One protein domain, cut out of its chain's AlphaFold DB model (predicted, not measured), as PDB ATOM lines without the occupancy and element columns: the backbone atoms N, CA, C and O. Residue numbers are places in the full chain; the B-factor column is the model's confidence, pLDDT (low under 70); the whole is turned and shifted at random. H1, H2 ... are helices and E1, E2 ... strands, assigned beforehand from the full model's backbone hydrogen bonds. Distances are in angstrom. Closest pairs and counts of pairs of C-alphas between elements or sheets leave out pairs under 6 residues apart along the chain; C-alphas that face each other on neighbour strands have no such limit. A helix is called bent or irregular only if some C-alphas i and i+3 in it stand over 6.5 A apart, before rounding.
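What this domain is: This is residues 470 to 519 of the 523 residues of the protein "DNA-directed DNA polymerase" of Staphylococcus aureus (UniProt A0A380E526). A long, bent two-stranded hairpin, E1 and E2, makes most of the length, and at the end where E1 begins and E2 ends there is a loose head made of the short helix H1 and the long looping stretch of residues 477 to 496. The printed part has 50 residues, with one named helix and two named strands in the order H1, E1, E2, and the two strands form an antiparallel sheet. The class is mixed, helices and strands, though under half of the residues, 24, are in named elements. The whole is loose, with a radius of gyration of the C-alphas of 14.1 A, and elongated, spanning 42 by 22 by 16 A.

Where its parts are: Find C-alpha 470 at (52.784, -10.463, -9.612); from there H1 runs through residues 470 to 476. Go on past residues 477 to 496 to C-alpha 497 at (50.931, -5.473, -13.200), where E1 begins; it covers residues 497 to 505, 23.0 A long, and bends by 58 degrees at residue 500. E2, residues 511 to 518, runs 22.4 A and ends at C-alpha 518 at (50.851, -8.822, -17.263).

How they stand to each other: Look first at E1 and E2, a hairpin of antiparallel neighbours with 161 degrees between their directions. N 497 and O 518 are within hydrogen-bond range at 2.8 A, and so are N 504 and O 512 at 2.8 A. Near the start of E1, the closest C-alphas of H1 and E1 are those of Val 470 and Gln 497, 6.4 A apart. H1 and E2 are only just apart, their closest C-alphas 8.1 A from each other. In H1 every O i to N i+4 pair is within hydrogen-bond range.

The domain as a whole: The two C-alphas farthest apart are those of Tyr 479 and Lys 507, 42.9 A, while those of Val 470 and Asp 519, the first and last printed, are 6.0 A apart. The link from H1 to E1 is long, 20 residues, and that from E1 to E2 is tight, 5 residues. The printed part has no cut; its mean pLDDT is 84.1, and no printed residue is under 70.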
ATOM      1  N   VAL A 470      54.221 -10.136  -9.631       83.12
ATOM      2  CA  VAL A 470      52.784 -10.463  -9.612       83.12
ATOM      3  C   VAL A 470      52.542 -11.886  -9.141       83.12
ATOM      4  O   VAL A 470      51.668 -12.077  -8.306       83.12
ATOM      5  N   ASP A 471      53.331 -12.859  -9.597       80.38
ATOM      6  CA  ASP A 471      53.184 -14.253  -9.178       80.38
ATOM      7  C   ASP A 471      53.472 -14.425  -7.690       80.38
ATOM      8  O   ASP A 471      52.676 -15.041  -6.981       80.38
ATOM      9  N   LYS A 472      54.550 -13.810  -7.184       81.38
ATOM     10  CA  LYS A 472      54.858 -13.802  -5.745       81.38
ATOM     11  C   LYS A 472      53.689 -13.233  -4.936       81.38
ATOM     12  O   LYS A 472      53.244 -13.837  -3.960       81.38
ATOM     13  N   LYS A 473      53.147 -12.084  -5.363       83.81
ATOM     14  CA  LYS A 473      51.980 -11.463  -4.716       83.81
ATOM     15  C   LYS A 473      50.715 -12.301  -4.865       83.81
ATOM     16  O   LYS A 473      49.911 -12.310  -3.940       83.81
ATOM     17  N   PHE A 474      50.532 -12.978  -5.995       84.69
ATOM     18  CA  PHE A 474      49.396 -13.854  -6.244       84.69
ATOM     19  C   PHE A 474      49.411 -15.004  -5.246       84.69
ATOM     20  O   PHE A 474      48.430 -15.173  -4.535       84.69
ATOM     21  N   VAL A 475      50.541 -15.711  -5.119       83.56
ATOM     22  CA  VAL A 475      50.737 -16.791  -4.136       83.56
ATOM     23  C   VAL A 475      50.483 -16.288  -2.715       83.56
ATOM     24  O   VAL A 475      49.670 -16.866  -2.000       83.56
ATOM     25  N   ALA A 476      51.090 -15.161  -2.330       84.94
ATOM     26  CA  ALA A 476      50.911 -14.582  -0.998       84.94
ATOM     27  C   ALA A 476      49.461 -14.156  -0.699       84.94
ATOM     28  O   ALA A 476      49.072 -14.083   0.460       84.94
ATOM     29  N   LYS A 477      48.665 -13.863  -1.733       86.12
ATOM     30  CA  LYS A 477      47.277 -13.395  -1.626       86.12
ATOM     31  C   LYS A 477      46.256 -14.406  -2.141       86.12
ATOM     32  O   LYS A 477      45.118 -14.020  -2.386       86.12
ATOM     33  N   GLN A 478      46.619 -15.684  -2.265       82.00
ATOM     34  CA  GLN A 478      45.705 -16.741  -2.725       82.00
ATOM     35  C   GLN A 478      44.459 -16.897  -1.845       82.00
ATOM     36  O   GLN A 478      43.445 -17.411  -2.306       82.00
ATOM     37  N   TYR A 479      44.520 -16.441  -0.592       83.88
ATOM     38  CA  TYR A 479      43.369 -16.400   0.311       83.88
ATOM     39  C   TYR A 479      42.295 -15.385  -0.120       83.88
ATOM     40  O   TYR A 479      41.157 -15.461   0.337       83.88
ATOM     41  N   LEU A 480      42.639 -14.421  -0.979       83.81
ATOM     42  CA  LEU A 480      41.672 -13.562  -1.651       83.81
ATOM     43  C   LEU A 480      41.146 -14.299  -2.887       83.81
ATOM     44  O   LEU A 480      41.909 -14.953  -3.590       83.81
ATOM     45  N   THR A 481      39.859 -14.151  -3.204       83.75
ATOM     46  CA  THR A 481      39.230 -14.753  -4.394       83.75
ATOM     47  C   THR A 481      39.658 -14.040  -5.691       83.75
ATOM     48  O   THR A 481      38.819 -13.498  -6.407       83.75
ATOM     49  N   ILE A 482      40.965 -13.986  -5.967       84.75
ATOM     50  CA  ILE A 482      41.608 -13.322  -7.110       84.75
ATOM     51  C   ILE A 482      42.062 -14.344  -8.155       84.75
ATOM     52  O   ILE A 482      42.509 -15.439  -7.822       84.75
ATOM     53  N   PHE A 483      41.976 -13.979  -9.433       82.38
ATOM     54  CA  PHE A 483      42.318 -14.858 -10.554       82.38
ATOM     55  C   PHE A 483      43.486 -14.293 -11.373       82.38
ATOM     56  O   PHE A 483      43.729 -13.084 -11.387       82.38
ATOM     57  N   LYS A 484      44.212 -15.180 -12.061       79.00
ATOM     58  CA  LYS A 484      45.167 -14.802 -13.112       79.00
ATOM     59  C   LYS A 484      44.427 -14.469 -14.411       79.00
ATOM     60  O   LYS A 484      43.281 -14.884 -14.583       79.00
ATOM     61  N   LEU A 485      45.072 -13.748 -15.327       79.31
ATOM     62  CA  LEU A 485      44.465 -13.258 -16.570       79.31
ATOM     63  C   LEU A 485      44.022 -14.414 -17.477       79.31
ATOM     64  O   LEU A 485      42.924 -14.384 -18.027       79.31
ATOM     65  N   SER A 486      44.829 -15.475 -17.536       71.75
ATOM     66  CA  SER A 486      44.523 -16.730 -18.245       71.75
ATOM     67  C   SER A 486      43.232 -17.424 -17.783       71.75
ATOM     68  O   SER A 486      42.578 -18.093 -18.579       71.75
ATOM     69  N   ASN A 487      42.831 -17.222 -16.524       74.31
ATOM     70  CA  ASN A 487      41.633 -17.809 -15.916       74.31
ATOM     71  C   ASN A 487      40.581 -16.746 -15.564       74.31
ATOM     72  O   ASN A 487      39.705 -16.985 -14.725       74.31
ATOM     73  N   ALA A 488      40.677 -15.554 -16.159       71.19
ATOM     74  CA  ALA A 488      39.766 -14.463 -15.868       71.19
ATOM     75  C   ALA A 488      38.332 -14.842 -16.274       71.19
ATOM     76  O   ALA A 488      38.053 -15.200 -17.417       71.19
ATOM     77  N   GLN A 489      37.408 -14.743 -15.320       73.81
ATOM     78  CA  GLN A 489      35.970 -14.839 -15.563       73.81
ATOM     79  C   GLN A 489      35.353 -13.441 -15.494       73.81
ATOM     80  O   GLN A 489      35.847 -12.576 -14.765       73.81
ATOM     81  N   ASN A 490      34.256 -13.222 -16.224       79.69
ATOM     82  CA  ASN A 490      33.549 -11.940 -16.206       79.69
ATOM     83  C   ASN A 490      33.228 -11.500 -14.768       79.69
ATOM     84  O   ASN A 490      32.716 -12.284 -13.970       79.69
ATOM     85  N   ASN A 491      33.507 -10.227 -14.468       80.38
ATOM     86  CA  ASN A 491      33.260  -9.575 -13.176       80.38
ATOM     87  C   ASN A 491      33.985 -10.190 -11.963       80.38
ATOM     88  O   ASN A 491      33.561  -9.968 -10.828       80.38
ATOM     89  N   LYS A 492      35.079 -10.935 -12.164       83.12
ATOM     90  CA  LYS A 492      35.928 -11.410 -11.061       83.12
ATOM     91  C   LYS A 492      37.199 -10.570 -10.913       83.12
ATOM     92  O   LYS A 492      37.737 -10.104 -11.917       83.12
ATOM     93  N   PRO A 493      37.691 -10.358  -9.679       86.56
ATOM     94  CA  PRO A 493      38.901  -9.582  -9.464       86.56
ATOM     95  C   PRO A 493      40.125 -10.356  -9.966       86.56
ATOM     96  O   PRO A 493      40.269 -11.558  -9.732       86.56
ATOM     97  N   ILE A 494      41.016  -9.644 -10.649       87.81
ATOM     98  CA  ILE A 494      42.279 -10.168 -11.171       87.81
ATOM     99  C   ILE A 494      43.453  -9.419 -10.549       87.81
ATOM    100  O   ILE A 494      43.339  -8.234 -10.228       87.81
ATOM    101  N   LEU A 495      44.585 -10.102 -10.384       85.88
ATOM    102  CA  LEU A 495      45.835  -9.469  -9.967       85.88
ATOM    103  C   LEU A 495      46.767  -9.348 -11.171       85.88
ATOM    104  O   LEU A 495      47.166 -10.352 -11.749       85.88
ATOM    105  N   VAL A 496      47.110  -8.113 -11.530       86.69
ATOM    106  CA  VAL A 496      47.942  -7.791 -12.694       86.69
ATOM    107  C   VAL A 496      48.931  -6.676 -12.366       86.69
ATOM    108  O   VAL A 496      48.713  -5.882 -11.447       86.69
ATOM    109  N   GLN A 497      50.004  -6.599 -13.142       84.31
ATOM    110  CA  GLN A 497      50.931  -5.473 -13.200       84.31
ATOM    111  C   GLN A 497      50.685  -4.666 -14.477       84.31
ATOM    112  O   GLN A 497      50.333  -5.216 -15.520       84.31
ATOM    113  N   PHE A 498      50.855  -3.347 -14.383       86.19
ATOM    114  CA  PHE A 498      50.787  -2.444 -15.528       86.19
ATOM    115  C   PHE A 498      52.193  -2.226 -16.080       86.19
ATOM    116  O   PHE A 498      52.987  -1.513 -15.472       86.19
ATOM    117  N   ASP A 499      52.482  -2.806 -17.242       77.56
ATOM    118  CA  ASP A 499      53.792  -2.660 -17.888       77.56
ATOM    119  C   ASP A 499      53.872  -1.376 -18.721       77.56
ATOM    120  O   ASP A 499      54.929  -0.756 -18.850       77.56
ATOM    121  N   LYS A 500      52.740  -0.942 -19.286       82.12
ATOM    122  CA  LYS A 500      52.658   0.306 -20.046       82.12
ATOM    123  C   LYS A 500      51.280   0.924 -19.935       82.12
ATOM    124  O   LYS A 500      50.279   0.254 -20.160       82.12
ATOM    125  N   VAL A 501      51.233   2.227 -19.682       89.44
ATOM    126  CA  VAL A 501      50.000   3.019 -19.699       89.44
ATOM    127  C   VAL A 501      50.185   4.150 -20.703       89.44
ATOM    128  O   VAL A 501      51.004   5.043 -20.502       89.44
ATOM    129  N   LYS A 502      49.438   4.114 -21.808       90.44
ATOM    130  CA  LYS A 502      49.395   5.205 -22.785       90.44
ATOM    131  C   LYS A 502      48.064   5.928 -22.668       90.44
ATOM    132  O   LYS A 502      47.049   5.448 -23.169       90.44
ATOM    133  N   GLN A 503      48.089   7.095 -22.045       90.88
ATOM    134  CA  GLN A 503      46.929   7.971 -21.988       90.88
ATOM    135  C   GLN A 503      46.752   8.696 -23.325       90.88
ATOM    136  O   GLN A 503      47.715   9.165 -23.933       90.88
ATOM    137  N   ILE A 504      45.514   8.757 -23.796       90.50
ATOM    138  CA  ILE A 504      45.086   9.513 -24.965       90.50
ATOM    139  C   ILE A 504      43.822  10.299 -24.629       90.50
ATOM    140  O   ILE A 504      43.017   9.909 -23.783       90.50
ATOM    141  N   ARG A 505      43.624  11.406 -25.337       89.56
ATOM    142  CA  ARG A 505      42.370  12.146 -25.291       89.56
ATOM    143  C   ARG A 505      41.551  11.785 -26.520       89.56
ATOM    144  O   ARG A 505      42.054  11.835 -27.641       89.56
ATOM    145  N   THR A 506      40.312  11.363 -26.310       86.69
ATOM    146  CA  THR A 506      39.393  11.047 -27.412       86.69
ATOM    147  C   THR A 506      38.993  12.321 -28.160       86.69
ATOM    148  O   THR A 506      39.130  13.428 -27.636       86.69
ATOM    149  N   LYS A 507      38.435  12.178 -29.372       84.00
ATOM    150  CA  LYS A 507      37.885  13.314 -30.141       84.00
ATOM    151  C   LYS A 507      36.816  14.102 -29.367       84.00
ATOM    152  O   LYS A 507      36.658  15.291 -29.607       84.00
ATOM    153  N   ASN A 508      36.154  13.463 -28.398       85.25
ATOM    154  CA  ASN A 508      35.118  14.062 -27.556       85.25
ATOM    155  C   ASN A 508      35.682  14.637 -26.238       85.25
ATOM    156  O   ASN A 508      34.927  14.949 -25.324       85.25
ATOM    157  N   GLY A 509      37.008  14.728 -26.092       86.88
ATOM    158  CA  GLY A 509      37.666  15.346 -24.937       86.88
ATOM    159  C   GLY A 509      37.797  14.464 -23.690       86.88
ATOM    160  O   GLY A 509      38.438  14.902 -22.734       86.88
ATOM    161  N   GLN A 510      37.258  13.239 -23.700       90.88
ATOM    162  CA  GLN A 510      37.358  12.281 -22.592       90.88
ATOM    163  C   GLN A 510      38.750  11.642 -22.514       90.88
ATOM    164  O   GLN A 510      39.357  11.343 -23.551       90.88
ATOM    165  N   ASN A 511      39.215  11.389 -21.290       91.38
ATOM    166  CA  ASN A 511      40.449  10.655 -21.027       91.38
ATOM    167  C   ASN A 511      40.229   9.159 -21.274       91.38
ATOM    168  O   ASN A 511      39.308   8.559 -20.730       91.38
ATOM    169  N   MET A 512      41.098   8.561 -22.078       91.56
ATOM    170  CA  MET A 512      41.137   7.126 -22.342       91.56
ATOM    171  C   MET A 512      42.583   6.653 -22.187       91.56
ATOM    172  O   MET A 512      43.514   7.399 -22.472       91.56
ATOM    173  N   ALA A 513      42.803   5.424 -21.732       91.00
ATOM    174  CA  ALA A 513      44.142   4.854 -21.652       91.00
ATOM    175  C   ALA A 513      44.175   3.483 -22.319       91.00
ATOM    176  O   ALA A 513      43.283   2.664 -22.114       91.00
ATOM    177  N   PHE A 514      45.225   3.234 -23.092       90.44
ATOM    178  CA  PHE A 514      45.597   1.889 -23.505       90.44
ATOM    179  C   PHE A 514      46.604   1.353 -22.502       90.44
ATOM    180  O   PHE A 514      47.650   1.973 -22.289       90.44
ATOM    181  N   VAL A 515      46.279   0.223 -21.884       89.19
ATOM    182  CA  VAL A 515      47.113  -0.399 -20.857       89.19
ATOM    183  C   VAL A 515      47.601  -1.754 -21.354       89.19
ATOM    184  O   VAL A 515      46.820  -2.536 -21.890       89.19
ATOM    185  N   THR A 516      48.891  -2.020 -21.176       85.00
ATOM    186  CA  THR A 516      49.479  -3.354 -21.307       85.00
ATOM    187  C   THR A 516      49.564  -3.966 -19.914       85.00
ATOM    188  O   THR A 516      50.162  -3.370 -19.015       85.00
ATOM    189  N   LEU A 517      48.911  -5.114 -19.745       85.19
ATOM    190  CA  LEU A 517      48.776  -5.841 -18.486       85.19
ATOM    191  C   LEU A 517      49.588  -7.133 -18.549       85.19
ATOM    192  O   LEU A 517      49.627  -7.756 -19.606       85.19
ATOM    193  N   ASN A 518      50.145  -7.551 -17.417       79.06
ATOM    194  CA  ASN A 518      50.851  -8.822 -17.263       79.06
ATOM    195  C   ASN A 518      50.461  -9.481 -15.926       79.06
ATOM    196  O   ASN A 518      50.343  -8.794 -14.906       79.06
ATOM    197  N   ASP A 519      50.233 -10.796 -15.920       76.94
ATOM    198  CA  ASP A 519      49.881 -11.600 -14.740       76.94
ATOM    199  C   ASP A 519      51.008 -12.532 -14.251       76.94
ATOM    200  O   ASP A 519      50.791 -13.323 -13.336       76.94
TER     201      ASP A 519